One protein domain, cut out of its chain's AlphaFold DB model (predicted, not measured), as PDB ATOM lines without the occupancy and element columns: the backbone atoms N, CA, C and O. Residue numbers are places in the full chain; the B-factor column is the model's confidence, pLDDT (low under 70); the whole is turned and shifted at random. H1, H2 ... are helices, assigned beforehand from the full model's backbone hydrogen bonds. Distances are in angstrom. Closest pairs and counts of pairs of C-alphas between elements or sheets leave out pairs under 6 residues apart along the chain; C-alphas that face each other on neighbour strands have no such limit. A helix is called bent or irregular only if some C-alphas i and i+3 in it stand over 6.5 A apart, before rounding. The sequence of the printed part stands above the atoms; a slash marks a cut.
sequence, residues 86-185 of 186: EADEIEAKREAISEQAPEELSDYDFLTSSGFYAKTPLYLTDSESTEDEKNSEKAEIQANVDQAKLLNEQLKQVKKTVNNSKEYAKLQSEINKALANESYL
ATOM      1  N   GLU A  86     223.210 411.990 449.682       91.06
ATOM      2  CA  GLU A  86     222.696 412.886 448.631       91.06
ATOM      3  C   GLU A  86     221.161 412.870 448.575       91.06
ATOM      4  O   GLU A  86     220.560 413.909 448.331       91.06
ATOM      5  N   ALA A  87     220.526 411.730 448.867       92.12
ATOM      6  CA  ALA A  87     219.070 411.646 448.950       92.12
ATOM      7  C   ALA A  87     218.535 412.444 450.151       92.12
ATOM      8  O   ALA A  87     217.622 413.248 449.982       92.12
ATOM      9  N   ASP A  88     219.159 412.297 451.325       94.56
ATOM     10  CA  ASP A  88     218.794 413.064 452.524       94.56
ATOM     11  C   ASP A  88     219.029 414.574 452.326       94.56
ATOM     12  O   ASP A  88     218.243 415.403 452.784       94.56
ATOM     13  N   GLU A  89     220.104 414.959 451.627       93.81
ATOM     14  CA  GLU A  89     220.377 416.359 451.287       93.81
ATOM     15  C   GLU A  89     219.335 416.920 450.308       93.81
ATOM     16  O   GLU A  89     218.894 418.060 450.483       93.81
ATOM     17  N   ILE A  90     218.923 416.132 449.308       93.81
ATOM     18  CA  ILE A  90     217.875 416.526 448.364       93.81
ATOM     19  C   ILE A  90     216.555 416.750 449.098       93.81
ATOM     20  O   ILE A  90     215.951 417.799 448.879       93.81
ATOM     21  N   GLU A  91     216.143 415.828 449.975       95.69
ATOM     22  CA  GLU A  91     214.878 415.938 450.711       95.69
ATOM     23  C   GLU A  91     214.900 417.109 451.695       95.69
ATOM     24  O   GLU A  91     214.016 417.960 451.649       95.69
ATOM     25  N   ALA A  92     215.954 417.250 452.506       95.69
ATOM     26  CA  ALA A  92     216.063 418.364 453.453       95.69
ATOM     27  C   ALA A  92     215.998 419.731 452.749       95.69
ATOM     28  O   ALA A  92     215.411 420.694 453.248       95.69
ATOM     29  N   LYS A  93     216.608 419.834 451.566       94.56
ATOM     30  CA  LYS A  93     216.553 421.051 450.756       94.56
ATOM     31  C   LYS A  93     215.187 421.237 450.093       94.56
ATOM     32  O   LYS A  93     214.726 422.373 450.006       94.56
ATOM     33  N   ARG A  94     214.534 420.155 449.663       95.88
ATOM     34  CA  ARG A  94     213.173 420.158 449.113       95.88
ATOM     35  C   ARG A  94     212.157 420.673 450.130       95.88
ATOM     36  O   ARG A  94     211.397 421.584 449.810       95.88
ATOM     37  N   GLU A  95     212.195 420.152 451.357       96.44
ATOM     38  CA  GLU A  95     211.369 420.614 452.481       96.44
ATOM     39  C   GLU A  95     211.586 422.110 452.733       96.44
ATOM     40  O   GLU A  95     210.640 422.898 452.753       96.44
ATOM     41  N   ALA A  96     212.847 422.539 452.812       94.75
ATOM     42  CA  ALA A  96     213.171 423.937 453.054       94.75
ATOM     43  C   ALA A  96     212.745 424.870 451.901       94.75
ATOM     44  O   ALA A  96     212.307 425.991 452.161       94.75
ATOM     45  N   ILE A  97     212.829 424.427 450.638       93.38
ATOM     46  CA  ILE A  97     212.285 425.162 449.482       93.38
ATOM     47  C   ILE A  97     210.762 425.254 449.594       93.38
ATOM     48  O   ILE A  97     210.219 426.340 449.422       93.38
ATOM     49  N   SER A  98     210.073 424.168 449.954       95.06
ATOM     50  CA  SER A  98     208.615 424.178 450.131       95.06
ATOM     51  C   SER A  98     208.143 425.193 451.180       95.06
ATOM     52  O   SER A  98     207.031 425.706 451.070       95.06
ATOM     53  N   GLU A  99     208.957 425.483 452.195       94.62
ATOM     54  CA  GLU A  99     208.626 426.454 453.243       94.62
ATOM     55  C   GLU A  99     209.066 427.886 452.907       94.62
ATOM     56  O   GLU A  99     208.350 428.844 453.201       94.62
ATOM     57  N   GLN A 100     210.257 428.051 452.324       93.06
ATOM     58  CA  GLN A 100     210.922 429.356 452.186       93.06
ATOM     59  C   GLN A 100     210.833 429.951 450.774       93.06
ATOM     60  O   GLN A 100     210.985 431.164 450.631       93.06
ATOM     61  N   ALA A 101     210.623 429.116 449.753       91.31
ATOM     62  CA  ALA A 101     210.536 429.489 448.337       91.31
ATOM     63  C   ALA A 101     209.604 428.522 447.560       91.31
ATOM     64  O   ALA A 101     210.048 427.864 446.611       91.31
ATOM     65  N   PRO A 102     208.328 428.368 447.971       91.44
ATOM     66  CA  PRO A 102     207.413 427.360 447.419       91.44
ATOM     67  C   PRO A 102     207.196 427.481 445.904       91.44
ATOM     68  O   PRO A 102     206.910 426.490 445.237       91.44
ATOM     69  N   GLU A 103     207.354 428.677 445.341       89.94
ATOM     70  CA  GLU A 103     207.300 428.933 443.903       89.94
ATOM     71  C   GLU A 103     208.438 428.274 443.108       89.94
ATOM     72  O   GLU A 103     208.302 428.097 441.900       89.94
ATOM     73  N   GLU A 104     209.542 427.896 443.761       90.94
ATOM     74  CA  GLU A 104     210.678 427.199 443.142       90.94
ATOM     75  C   GLU A 104     210.597 425.669 443.308       90.94
ATOM     76  O   GLU A 104     211.443 424.948 442.773       90.94
ATOM     77  N   LEU A 105     209.594 425.148 444.030       92.75
ATOM     78  CA  LEU A 105     209.515 423.724 444.373       92.75
ATOM     79  C   LEU A 105     209.342 422.831 443.141       92.75
ATOM     80  O   LEU A 105     210.048 421.834 443.021       92.75
ATOM     81  N   SER A 106     208.461 423.191 442.199       94.06
ATOM     82  CA  SER A 106     208.262 422.373 440.991       94.06
ATOM     83  C   SER A 106     209.517 422.311 440.126       94.06
ATOM     84  O   SER A 106     209.835 421.266 439.561       94.06
ATOM     85  N   ASP A 107     210.236 423.430 440.036       94.19
ATOM     86  CA  ASP A 107     211.486 423.534 439.290       94.19
ATOM     87  C   ASP A 107     212.556 422.649 439.936       94.19
ATOM     88  O   ASP A 107     213.260 421.908 439.247       94.19
ATOM     89  N   TYR A 108     212.662 422.684 441.264       94.75
ATOM     90  CA  TYR A 108     213.589 421.840 442.008       94.75
ATOM     91  C   TYR A 108     213.250 420.347 441.894       94.75
ATOM     92  O   TYR A 108     214.145 419.536 441.632       94.75
ATOM     93  N   ASP A 109     211.970 419.985 442.022       95.31
ATOM     94  CA  ASP A 109     211.490 418.611 441.858       95.31
ATOM     95  C   ASP A 109     211.822 418.093 440.453       95.31
ATOM     96  O   ASP A 109     212.367 417.000 440.317       95.31
ATOM     97  N   PHE A 110     211.602 418.883 439.398       95.25
ATOM     98  CA  PHE A 110     212.010 418.509 438.039       95.25
ATOM     99  C   PHE A 110     213.524 418.270 437.930       95.25
ATOM    100  O   PHE A 110     213.961 417.228 437.435       95.25
ATOM    101  N   LEU A 111     214.334 419.217 438.411       95.19
ATOM    102  CA  LEU A 111     215.794 419.146 438.303       95.19
ATOM    103  C   LEU A 111     216.369 417.906 438.998       95.19
ATOM    104  O   LEU A 111     217.286 417.271 438.472       95.19
ATOM    105  N   THR A 112     215.822 417.551 440.159       92.75
ATOM    106  CA  THR A 112     216.312 416.442 440.991       92.75
ATOM    107  C   THR A 112     215.709 415.086 440.622       92.75
ATOM    108  O   THR A 112     216.393 414.073 440.750       92.75
ATOM    109  N   SER A 113     214.479 415.050 440.100       91.62
ATOM    110  CA  SER A 113     213.798 413.809 439.692       91.62
ATOM    111  C   SER A 113     214.052 413.393 438.243       91.62
ATOM    112  O   SER A 113     213.688 412.280 437.869       91.62
ATOM    113  N   SER A 114     214.698 414.243 437.431       88.75
ATOM    114  CA  SER A 114     214.955 413.970 436.006       88.75
ATOM    115  C   SER A 114     215.592 412.600 435.738       88.75
ATOM    116  O   SER A 114     215.377 412.028 434.670       88.75
ATOM    117  N   GLY A 115     216.383 412.075 436.686       85.25
ATOM    118  CA  GLY A 115     216.996 410.745 436.607       85.25
ATOM    119  C   GLY A 115     217.947 410.573 435.420       85.25
ATOM    120  O   GLY A 115     218.328 409.449 435.096       85.25
ATOM    121  N   PHE A 116     218.308 411.670 434.752       94.38
ATOM    122  CA  PHE A 116     219.070 411.652 433.517       94.38
ATOM    123  C   PHE A 116     220.570 411.587 433.795       94.38
ATOM    124  O   PHE A 116     221.110 412.380 434.569       94.38
ATOM    125  N   TYR A 117     221.245 410.664 433.120       90.81
ATOM    126  CA  TYR A 117     222.692 410.502 433.166       90.81
ATOM    127  C   TYR A 117     223.202 410.191 431.764       90.81
ATOM    128  O   TYR A 117     222.629 409.367 431.047       90.81
ATOM    129  N   ALA A 118     224.288 410.840 431.350       92.94
ATOM    130  CA  ALA A 118     224.864 410.557 430.050       92.94
ATOM    131  C   ALA A 118     225.537 409.182 430.055       92.94
ATOM    132  O   ALA A 118     226.452 408.922 430.841       92.94
ATOM    133  N   LYS A 119     225.126 408.307 429.135       89.50
ATOM    134  CA  LYS A 119     225.864 407.072 428.861       89.50
ATOM    135  C   LYS A 119     227.205 407.402 428.209       89.50
ATOM    136  O   LYS A 119     227.269 408.235 427.306       89.50
ATOM    137  N   THR A 120     228.271 406.756 428.670       91.31
ATOM    138  CA  THR A 120     229.590 406.834 428.028       91.31
ATOM    139  C   THR A 120     229.678 405.719 426.985       91.31
ATOM    140  O   THR A 120     229.397 404.583 427.361       91.31
ATOM    141  N   PRO A 121     230.025 406.008 425.716       92.38
ATOM    142  CA  PRO A 121     230.250 404.969 424.713       92.38
ATOM    143  C   PRO A 121     231.384 404.028 425.131       92.38
ATOM    144  O   PRO A 121     232.395 404.479 425.672       92.38
ATOM    145  N   LEU A 122     231.206 402.737 424.880       94.94
ATOM    146  CA  LEU A 122     232.126 401.654 425.205       94.94
ATOM    147  C   LEU A 122     232.561 400.927 423.924       94.94
ATOM    148  O   LEU A 122     233.752 400.889 423.615       94.94
ATOM    149  N   TYR A 123     231.605 400.404 423.153       95.94
ATOM    150  CA  TYR A 123     231.859 399.519 422.007       95.94
ATOM    151  C   TYR A 123     232.229 400.267 420.716       95.94
ATOM    152  O   TYR A 123     232.989 399.778 419.883       95.94
ATOM    153  N   LEU A 124     231.728 401.488 420.521       93.25
ATOM    154  CA  LEU A 124     232.013 402.305 419.337       93.25
ATOM    155  C   LEU A 124     233.438 402.851 419.316       93.25
ATOM    156  O   LEU A 124     233.958 403.174 418.249       93.25
ATOM    157  N   THR A 125     234.070 402.944 420.482       91.19
ATOM    158  CA  THR A 125     235.471 403.353 420.621       91.19
ATOM    159  C   THR A 125     236.437 402.176 420.652       91.19
ATOM    160  O   THR A 125     237.648 402.389 420.615       91.19
ATOM    161  N   ASP A 126     235.923 400.950 420.714       95.06
ATOM    162  CA  ASP A 126     236.719 399.737 420.787       95.06
ATOM    163  C   ASP A 126     236.847 399.062 419.407       95.06
ATOM    164  O   ASP A 126     235.877 398.794 418.684       95.06
ATOM    165  N   SER A 127     238.093 398.799 419.013       93.56
ATOM    166  CA  SER A 127     238.419 398.148 417.746       93.56
ATOM    167  C   SER A 127     238.035 396.671 417.715       93.56
ATOM    168  O   SER A 127     237.819 396.147 416.624       93.56
ATOM    169  N   GLU A 128     237.948 396.011 418.874       97.00
ATOM    170  CA  GLU A 128     237.649 394.575 418.979       97.00
ATOM    171  C   GLU A 128     236.144 394.276 419.019       97.00
ATOM    172  O   GLU A 128     235.726 393.147 418.766       97.00
ATOM    173  N   SER A 129     235.328 395.301 419.264       96.81
ATOM    174  CA  SER A 129     233.875 395.193 419.335       96.81
ATOM    175  C   SER A 129     233.239 394.765 418.011       96.81
ATOM    176  O   SER A 129     233.558 395.290 416.930       96.81
ATOM    177  N   THR A 130     232.287 393.842 418.119       97.62
ATOM    178  CA  THR A 130     231.492 393.298 417.016       97.62
ATOM    179  C   THR A 130     230.536 394.337 416.433       97.62
ATOM    180  O   THR A 130     230.220 395.363 417.040       97.62
ATOM    181  N   GLU A 131     230.044 394.066 415.225       96.38
ATOM    182  CA  GLU A 131     229.077 394.943 414.560       96.38
ATOM    183  C   GLU A 131     227.739 395.002 415.320       96.38
ATOM    184  O   GLU A 131     227.132 396.068 415.418       96.38
ATOM    185  N   ASP A 132     227.307 393.894 415.926       97.44
ATOM    186  CA  ASP A 132     226.070 393.842 416.715       97.44
ATOM    187  C   ASP A 132     226.177 394.676 418.002       97.44
ATOM    188  O   ASP A 132     225.259 395.435 418.319       97.44
ATOM    189  N   GLU A 133     227.312 394.609 418.709       97.50
ATOM    190  CA  GLU A 133     227.582 395.443 419.892       97.50
ATOM    191  C   GLU A 133     227.570 396.933 419.539       97.50
ATOM    192  O   GLU A 133     226.905 397.734 420.203       97.50
ATOM    193  N   LYS A 134     228.234 397.303 418.438       96.00
ATOM    194  CA  LYS A 134     228.259 398.683 417.934       96.00
ATOM    195  C   LYS A 134     226.870 399.177 417.546       96.00
ATOM    196  O   LYS A 134     226.520 400.317 417.849       96.00
ATOM    197  N   ASN A 135     226.060 398.341 416.902       96.38
ATOM    198  CA  ASN A 135     224.702 398.710 416.506       96.38
ATOM    199  C   ASN A 135     223.757 398.836 417.706       96.38
ATOM    200  O   ASN A 135     222.970 399.786 417.756       96.38
ATOM    201  N   SER A 136     223.878 397.950 418.697       96.94
ATOM    202  CA  SER A 136     223.153 398.076 419.966       96.94
ATOM    203  C   SER A 136     223.520 399.379 420.678       96.94
ATOM    204  O   SER A 136     222.641 400.143 421.075       96.94
ATOM    205  N   GLU A 137     224.813 399.692 420.771       97.00
ATOM    206  CA  GLU A 137     225.266 400.919 421.423       97.00
ATOM    207  C   GLU A 137     224.823 402.186 420.680       97.00
ATOM    208  O   GLU A 137     224.388 403.144 421.318       97.00
ATOM    209  N   LYS A 138     224.844 402.200 419.340       96.19
ATOM    210  CA  LYS A 138     224.291 403.320 418.555       96.19
ATOM    211  C   LYS A 138     222.821 403.569 418.875       96.19
ATOM    212  O   LYS A 138     222.427 404.724 419.023       96.19
ATOM    213  N   ALA A 139     222.015 402.515 419.013       96.25
ATOM    214  CA  ALA A 139     220.606 402.651 419.376       96.25
ATOM    215  C   ALA A 139     220.436 403.247 420.785       96.25
ATOM    216  O   ALA A 139     219.601 404.131 420.992       96.25
ATOM    217  N   GLU A 140     221.264 402.824 421.743       96.19
ATOM    218  CA  GLU A 140     221.264 403.394 423.092       96.19
ATOM    219  C   GLU A 140     221.705 404.861 423.116       96.19
ATOM    220  O   GLU A 140     221.094 405.676 423.810       96.19
ATOM    221  N   ILE A 141     222.743 405.213 422.351       96.38
ATOM    222  CA  ILE A 141     223.211 406.595 422.219       96.38
ATOM    223  C   ILE A 141     222.129 407.457 421.575       96.38
ATOM    224  O   ILE A 141     221.867 408.544 422.083       96.38
ATOM    225  N   GLN A 142     221.472 406.981 420.515       97.00
ATOM    226  CA  GLN A 142     220.377 407.701 419.864       97.00
ATOM    227  C   GLN A 142     219.252 408.000 420.862       97.00
ATOM    228  O   GLN A 142     218.871 409.159 421.021       97.00
ATOM    229  N   ALA A 143     218.789 406.992 421.608       96.69
ATOM    230  CA  ALA A 143     217.760 407.181 422.631       96.69
ATOM    231  C   ALA A 143     218.192 408.187 423.715       96.69
ATOM    232  O   ALA A 143     217.407 409.046 424.123       96.69
ATOM    233  N   ASN A 144     219.453 408.122 424.151       97.19
ATOM    234  CA  ASN A 144     219.989 409.028 425.162       97.19
ATOM    235  C   ASN A 144     220.131 410.475 424.646       97.19
ATOM    236  O   ASN A 144     219.822 411.424 425.366       97.19
ATOM    237  N   VAL A 145     220.561 410.656 423.393       97.62
ATOM    238  CA  VAL A 145     220.633 411.960 422.710       97.62
ATOM    239  C   VAL A 145     219.236 412.558 422.552       97.62
ATOM    240  O   VAL A 145     219.048 413.746 422.816       97.62
ATOM    241  N   ASP A 146     218.245 411.760 422.161       97.25
ATOM    242  CA  ASP A 146     216.869 412.233 421.986       97.25
ATOM    243  C   ASP A 146     216.246 412.662 423.317       97.25
ATOM    244  O   ASP A 146     215.630 413.731 423.403       97.25
ATOM    245  N   GLN A 147     216.482 411.898 424.387       97.31
ATOM    246  CA  GLN A 147     216.091 412.300 425.734       97.31
ATOM    247  C   GLN A 147     216.808 413.588 426.170       97.31
ATOM    248  O   GLN A 147     216.168 414.487 426.719       97.31
ATOM    249  N   ALA A 148     218.106 413.726 425.880       97.75
ATOM    250  CA  ALA A 148     218.865 414.938 426.183       97.75
ATOM    251  C   ALA A 148     218.301 416.167 425.458       97.75
ATOM    252  O   ALA A 148     218.180 417.229 426.065       97.75
ATOM    253  N   LYS A 149     217.910 416.034 424.183       97.44
ATOM    254  CA  LYS A 149     217.269 417.111 423.407       97.44
ATOM    255  C   LYS A 149     215.948 417.540 424.043       97.44
ATOM    256  O   LYS A 149     215.730 418.737 424.226       97.44
ATOM    257  N   LEU A 150     215.104 416.581 424.429       97.25
ATOM    258  CA  LEU A 150     213.840 416.863 425.115       97.25
ATOM    259  C   LEU A 150     214.072 417.603 426.439       97.25
ATOM    260  O   LEU A 150     213.471 418.655 426.675       97.25
ATOM    261  N   LEU A 151     214.975 417.087 427.274       97.25
ATOM    262  CA  LEU A 151     215.311 417.697 428.560       97.25
ATOM    263  C   LEU A 151     215.931 419.083 428.385       97.25
ATOM    264  O   LEU A 151     215.628 419.975 429.167       97.25
ATOM    265  N   ASN A 152     216.743 419.303 427.350       96.69
ATOM    266  CA  ASN A 152     217.336 420.608 427.066       96.69
ATOM    267  C   ASN A 152     216.269 421.667 426.748       96.69
ATOM    268  O   ASN A 152     216.384 422.805 427.195       96.69
ATOM    269  N   GLU A 153     215.212 421.309 426.012       96.69
ATOM    270  CA  GLU A 153     214.093 422.226 425.756       96.69
ATOM    271  C   GLU A 153     213.252 422.486 427.011       96.69
ATOM    272  O   GLU A 153     212.854 423.627 427.258       96.69
ATOM    273  N   GLN A 154     213.017 421.464 427.840       95.69
ATOM    274  CA  GLN A 154     212.319 421.622 429.122       95.69
ATOM    275  C   GLN A 154     213.126 422.488 430.100       95.69
ATOM    276  O   GLN A 154     212.577 423.379 430.744       95.69
ATOM    277  N   LEU A 155     214.447 422.305 430.147       94.38
ATOM    278  CA  LEU A 155     215.352 423.027 431.038       94.38
ATOM    279  C   LEU A 155     215.424 424.531 430.729       94.38
ATOM    280  O   LEU A 155     215.709 425.320 431.627       94.38
ATOM    281  N   LYS A 156     215.106 424.962 429.497       91.81
ATOM    282  CA  LYS A 156     214.965 426.394 429.149       91.81
ATOM    283  C   LYS A 156     213.784 427.072 429.843       91.81
ATOM    284  O   LYS A 156     213.775 428.296 429.950       91.81
ATOM    285  N   GLN A 157     212.782 426.303 430.266       90.69
ATOM    286  CA  GLN A 157     211.597 426.814 430.960       90.69
ATOM    287  C   GLN A 157     211.831 426.936 432.471       90.69
ATOM    288  O   GLN A 157     211.143 427.708 433.133       90.69
ATOM    289  N   VAL A 158     212.828 426.218 432.997       89.75
ATOM    290  CA  VAL A 158     213.216 426.238 434.411       89.75
ATOM    291  C   VAL A 158     214.034 427.489 434.707       89.75
ATOM    292  O   VAL A 158     215.034 427.781 434.039       89.75
ATOM    293  N   LYS A 159     213.654 428.236 435.745       82.75
ATOM    294  CA  LYS A 159     214.397 429.437 436.132       82.75
ATOM    295  C   LYS A 159     215.620 429.040 436.955       82.75
ATOM    296  O   LYS A 159     215.504 428.440 438.018       82.75
ATOM    297  N   LYS A 160     216.812 429.445 436.510       87.69
ATOM    298  CA  LYS A 160     218.026 429.322 437.325       87.69
ATOM    299  C   LYS A 160     217.969 430.309 438.492       87.69
ATOM    300  O   LYS A 160     218.038 431.523 438.290       87.69
ATOM    301  N   THR A 161     217.885 429.788 439.706       86.44
ATOM    302  CA  THR A 161     217.875 430.542 440.962       86.44
ATOM    303  C   THR A 161     219.110 430.190 441.783       86.44
ATOM    304  O   THR A 161     219.882 429.289 441.447       86.44
ATOM    305  N   VAL A 162     219.352 430.921 442.870       86.19
ATOM    306  CA  VAL A 162     220.466 430.590 443.773       86.19
ATOM    307  C   VAL A 162     220.236 429.218 444.418       86.19
ATOM    308  O   VAL A 162     221.198 428.461 444.580       86.19
ATOM    309  N   ASN A 163     218.978 428.874 444.715       87.81
ATOM    310  CA  ASN A 163     218.603 427.653 445.424       87.81
ATOM    311  C   ASN A 163     218.762 426.404 444.557       87.81
ATOM    312  O   ASN A 163     219.227 425.392 445.063       87.81
ATOM    313  N   ASN A 164     218.478 426.481 443.255       89.56
ATOM    314  CA  ASN A 164     218.579 425.336 442.341       89.56
ATOM    315  C   ASN A 164     219.827 425.358 441.426       89.56
ATOM    316  O   ASN A 164     219.990 424.514 440.543       89.56
ATOM    317  N   SER A 165     220.730 426.327 441.623       89.88
ATOM    318  CA  SER A 165     221.877 426.569 440.734       89.88
ATOM    319  C   SER A 165     222.799 425.362 440.525       89.88
ATOM    320  O   SER A 165     223.370 425.221 439.440       89.88
ATOM    321  N   LYS A 166     222.964 424.508 441.542       91.00
ATOM    322  CA  LYS A 166     223.824 423.318 441.475       91.00
ATOM    323  C   LYS A 166     223.161 422.193 440.689       91.00
ATOM    324  O   LYS A 166     223.806 421.595 439.833       91.00
ATOM    325  N   GLU A 167     221.888 421.937 440.955       93.62
ATOM    326  CA  GLU A 167     221.095 420.885 440.320       93.62
ATOM    327  C   GLU A 167     220.903 421.197 438.830       93.62
ATOM    328  O   GLU A 167     221.137 420.336 437.983       93.62
ATOM    329  N   TYR A 168     220.637 422.467 438.504       94.00
ATOM    330  CA  TYR A 168     220.638 422.966 437.127       94.00
ATOM    331  C   TYR A 168     221.973 422.695 436.419       94.00
ATOM    332  O   TYR A 168     221.998 422.176 435.303       94.00
ATOM    333  N   ALA A 169     223.101 423.027 437.058       94.12
ATOM    334  CA  ALA A 169     224.423 422.823 436.464       94.12
ATOM    335  C   ALA A 169     224.753 421.333 436.264       94.12
ATOM    336  O   ALA A 169     225.332 420.978 435.235       94.12
ATOM    337  N   LYS A 170     224.361 420.469 437.211       94.31
ATOM    338  CA  LYS A 170     224.524 419.010 437.113       94.31
ATOM    339  C   LYS A 170     223.748 418.462 435.912       94.31
ATOM    340  O   LYS A 170     224.352 417.828 435.051       94.31
ATOM    341  N   LEU A 171     222.457 418.782 435.801       96.38
ATOM    342  CA  LEU A 171     221.617 418.310 434.698       96.38
ATOM    343  C   LEU A 171     222.086 418.849 433.337       96.38
ATOM    344  O   LEU A 171     222.234 418.073 432.395       96.38
ATOM    345  N   GLN A 172     222.404 420.145 433.230       96.69
ATOM    346  CA  GLN A 172     222.916 420.724 431.979       96.69
ATOM    347  C   GLN A 172     224.238 420.073 431.544       96.69
ATOM    348  O   GLN A 172     224.460 419.864 430.352       96.69
ATOM    349  N   SER A 173     225.120 419.746 432.494       96.88
ATOM    350  CA  SER A 173     226.366 419.032 432.205       96.88
ATOM    351  C   SER A 173     226.095 417.648 431.606       96.88
ATOM    352  O   SER A 173     226.703 417.300 430.595       96.88
ATOM    353  N   GLU A 174     225.178 416.870 432.184       97.31
ATOM    354  CA  GLU A 174     224.804 415.553 431.648       97.31
ATOM    355  C   GLU A 174     224.141 415.660 430.269       97.31
ATOM    356  O   GLU A 174     224.510 414.929 429.351       97.31
ATOM    357  N   ILE A 175     223.242 416.628 430.071       97.94
ATOM    358  CA  ILE A 175     222.644 416.916 428.758       97.94
ATOM    359  C   ILE A 175     223.738 417.194 427.722       97.94
ATOM    360  O   ILE A 175     223.748 416.584 426.656       97.94
ATOM    361  N   ASN A 176     224.696 418.067 428.037       97.69
ATOM    362  CA  ASN A 176     225.762 418.429 427.102       97.69
ATOM    363  C   ASN A 176     226.661 417.235 426.749       97.69
ATOM    364  O   ASN A 176     227.053 417.096 425.591       97.69
ATOM    365  N   LYS A 177     226.964 416.358 427.718       97.44
ATOM    366  CA  LYS A 177     227.705 415.111 427.462       97.44
ATOM    367  C   LYS A 177     226.936 414.197 426.511       97.44
ATOM    368  O   LYS A 177     227.503 413.720 425.536       97.44
ATOM    369  N   ALA A 178     225.645 413.990 426.765       97.31
ATOM    370  CA  ALA A 178     224.813 413.155 425.911       97.31
ATOM    371  C   ALA A 178     224.709 413.727 424.490       97.31
ATOM    372  O   ALA A 178     224.894 412.987 423.532       97.31
ATOM    373  N   LEU A 179     224.510 415.040 424.338       97.19
ATOM    374  CA  LEU A 179     224.486 415.697 423.026       97.19
ATOM    375  C   LEU A 179     225.824 415.576 422.281       97.19
ATOM    376  O   LEU A 179     225.831 415.399 421.067       97.19
ATOM    377  N   ALA A 180     226.962 415.614 422.981       96.19
ATOM    378  CA  ALA A 180     228.268 415.399 422.355       96.19
ATOM    379  C   ALA A 180     228.410 413.986 421.753       96.19
ATOM    380  O   ALA A 180     229.085 413.815 420.730       96.19
ATOM    381  N   ASN A 181     227.720 412.991 422.325       95.31
ATOM    382  CA  ASN A 181     227.723 411.627 421.797       95.31
ATOM    383  C   ASN A 181     226.994 411.491 420.449       95.31
ATOM    384  O   ASN A 181     227.189 410.493 419.764       95.31
ATOM    385  N   GLU A 182     226.216 412.489 420.015       94.94
ATOM    386  CA  GLU A 182     225.594 412.498 418.680       94.94
ATOM    387  C   GLU A 182     226.638 412.375 417.552       94.94
ATOM    388  O   GLU A 182     226.335 411.906 416.458       94.94
ATOM    389  N   SER A 183     227.894 412.748 417.815       93.88
ATOM    390  CA  SER A 183     229.002 412.554 416.874       93.88
ATOM    391  C   SER A 183     229.292 411.084 416.535       93.88
ATOM    392  O   SER A 183     229.724 410.822 415.417       93.88
ATOM    393  N   TYR A 184     228.996 410.135 417.431       93.31
ATOM    394  CA  TYR A 184     229.183 408.693 417.199       93.31
ATOM    395  C   TYR A 184     228.086 408.061 416.322       93.31
ATOM    396  O   TYR A 184     228.168 406.881 415.981       93.31
ATOM    397  N   LEU A 185     227.052 408.832 415.968       91.12
ATOM    398  CA  LEU A 185     225.930 408.387 415.136       91.12
ATOM    399  C   LEU A 185     226.110 408.724 413.644       91.12
ATOM    400  O   LEU A 185     225.248 408.371 412.841       91.12
TER     401      LEU A 185
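AT A GLANCE: This is residues 86 to 185 of the 186 residues of an uncharacterized protein of Enterococcus faecalis 918 (UniProt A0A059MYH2). Two long helices, H3 and H4, lie side by side as a slanted helical hairpin, and a smaller helical hairpin of H1 and H2 extends the shape at one end, joined to it where H2 meets the first part of H4. Between H2 and H3 a long stretch with no named element, residues 114 to 130, runs from the small hairpin along the rod to the far end, where H3 begins. The 100 printed residues hold four named helices, in the order H1, H2, H3, H4, and no named strand; the class is all helix. The whole is loose, with a radius of gyration of the C-alphas of 16.8 A, and spans 54 by 26 by 16 A, a rod.

IN THESE COORDINATES: Start with the longest helix, H3, residues 131 to 155: find C-alpha 131 at (229.077, 394.943, 414.560), and from there the helix runs 35.3 A to C-alpha 155 at (215.352, 423.027, 431.038). H4, residues 165 to 185, runs 31.7 A and ends at C-alpha 185 at (225.930, 408.387, 415.136). Go back to residues 102 to 113 for H2, 16.9 A long. It is irregular, with C-alphas 103 and 106 standing 7.2 A apart. H1, residues 86 to 100, begins at C-alpha 86 at (222.696, 412.886, 448.631) and is 20.6 A long.

HOW THE PARTS SIT: Look first at H3 and H4, a helical hairpin: they touch, with the closest C-alphas, those of Ala 148 and Ile 175, 5.0 A apart, and run opposite ways at a steep tilt of 38 degrees. From H4 move to H2: the two touch, H2 with residues 108 to 112 alone and H4 with residues 167 to 171 alone, and the closest C-alphas are those of Leu 111 and Glu 167, 5.9 A apart. H2 and H4 run the same way at a tilt of 36 degrees, only just steep. H2 and H3 are near each other, their closest C-alphas 8.2 A apart. H1 and H2 form the other helical hairpin: they touch at Ser 98 and Leu 105, whose C-alphas are the closest at 5.8 A, and run opposite ways at a shallow tilt of 18 degrees. H1 is apart from H3 and H4. Every backbone O i to N i+4 pair is within hydrogen-bond range in H1 and H3, against 6 of 8 in H2 and 13 of 17 in H4.

THE WHOLE: The C-alphas of Glu 99 and Glu 128 are the two farthest apart, at 55.1 A. The printed part has no cut. The link from H1 to H2 is tight, that from H3 to H4 is short, and the 17-residue link from H2 to H3 is long. The mean pLDDT of the printed part is 94.1, and no printed residue is under 70.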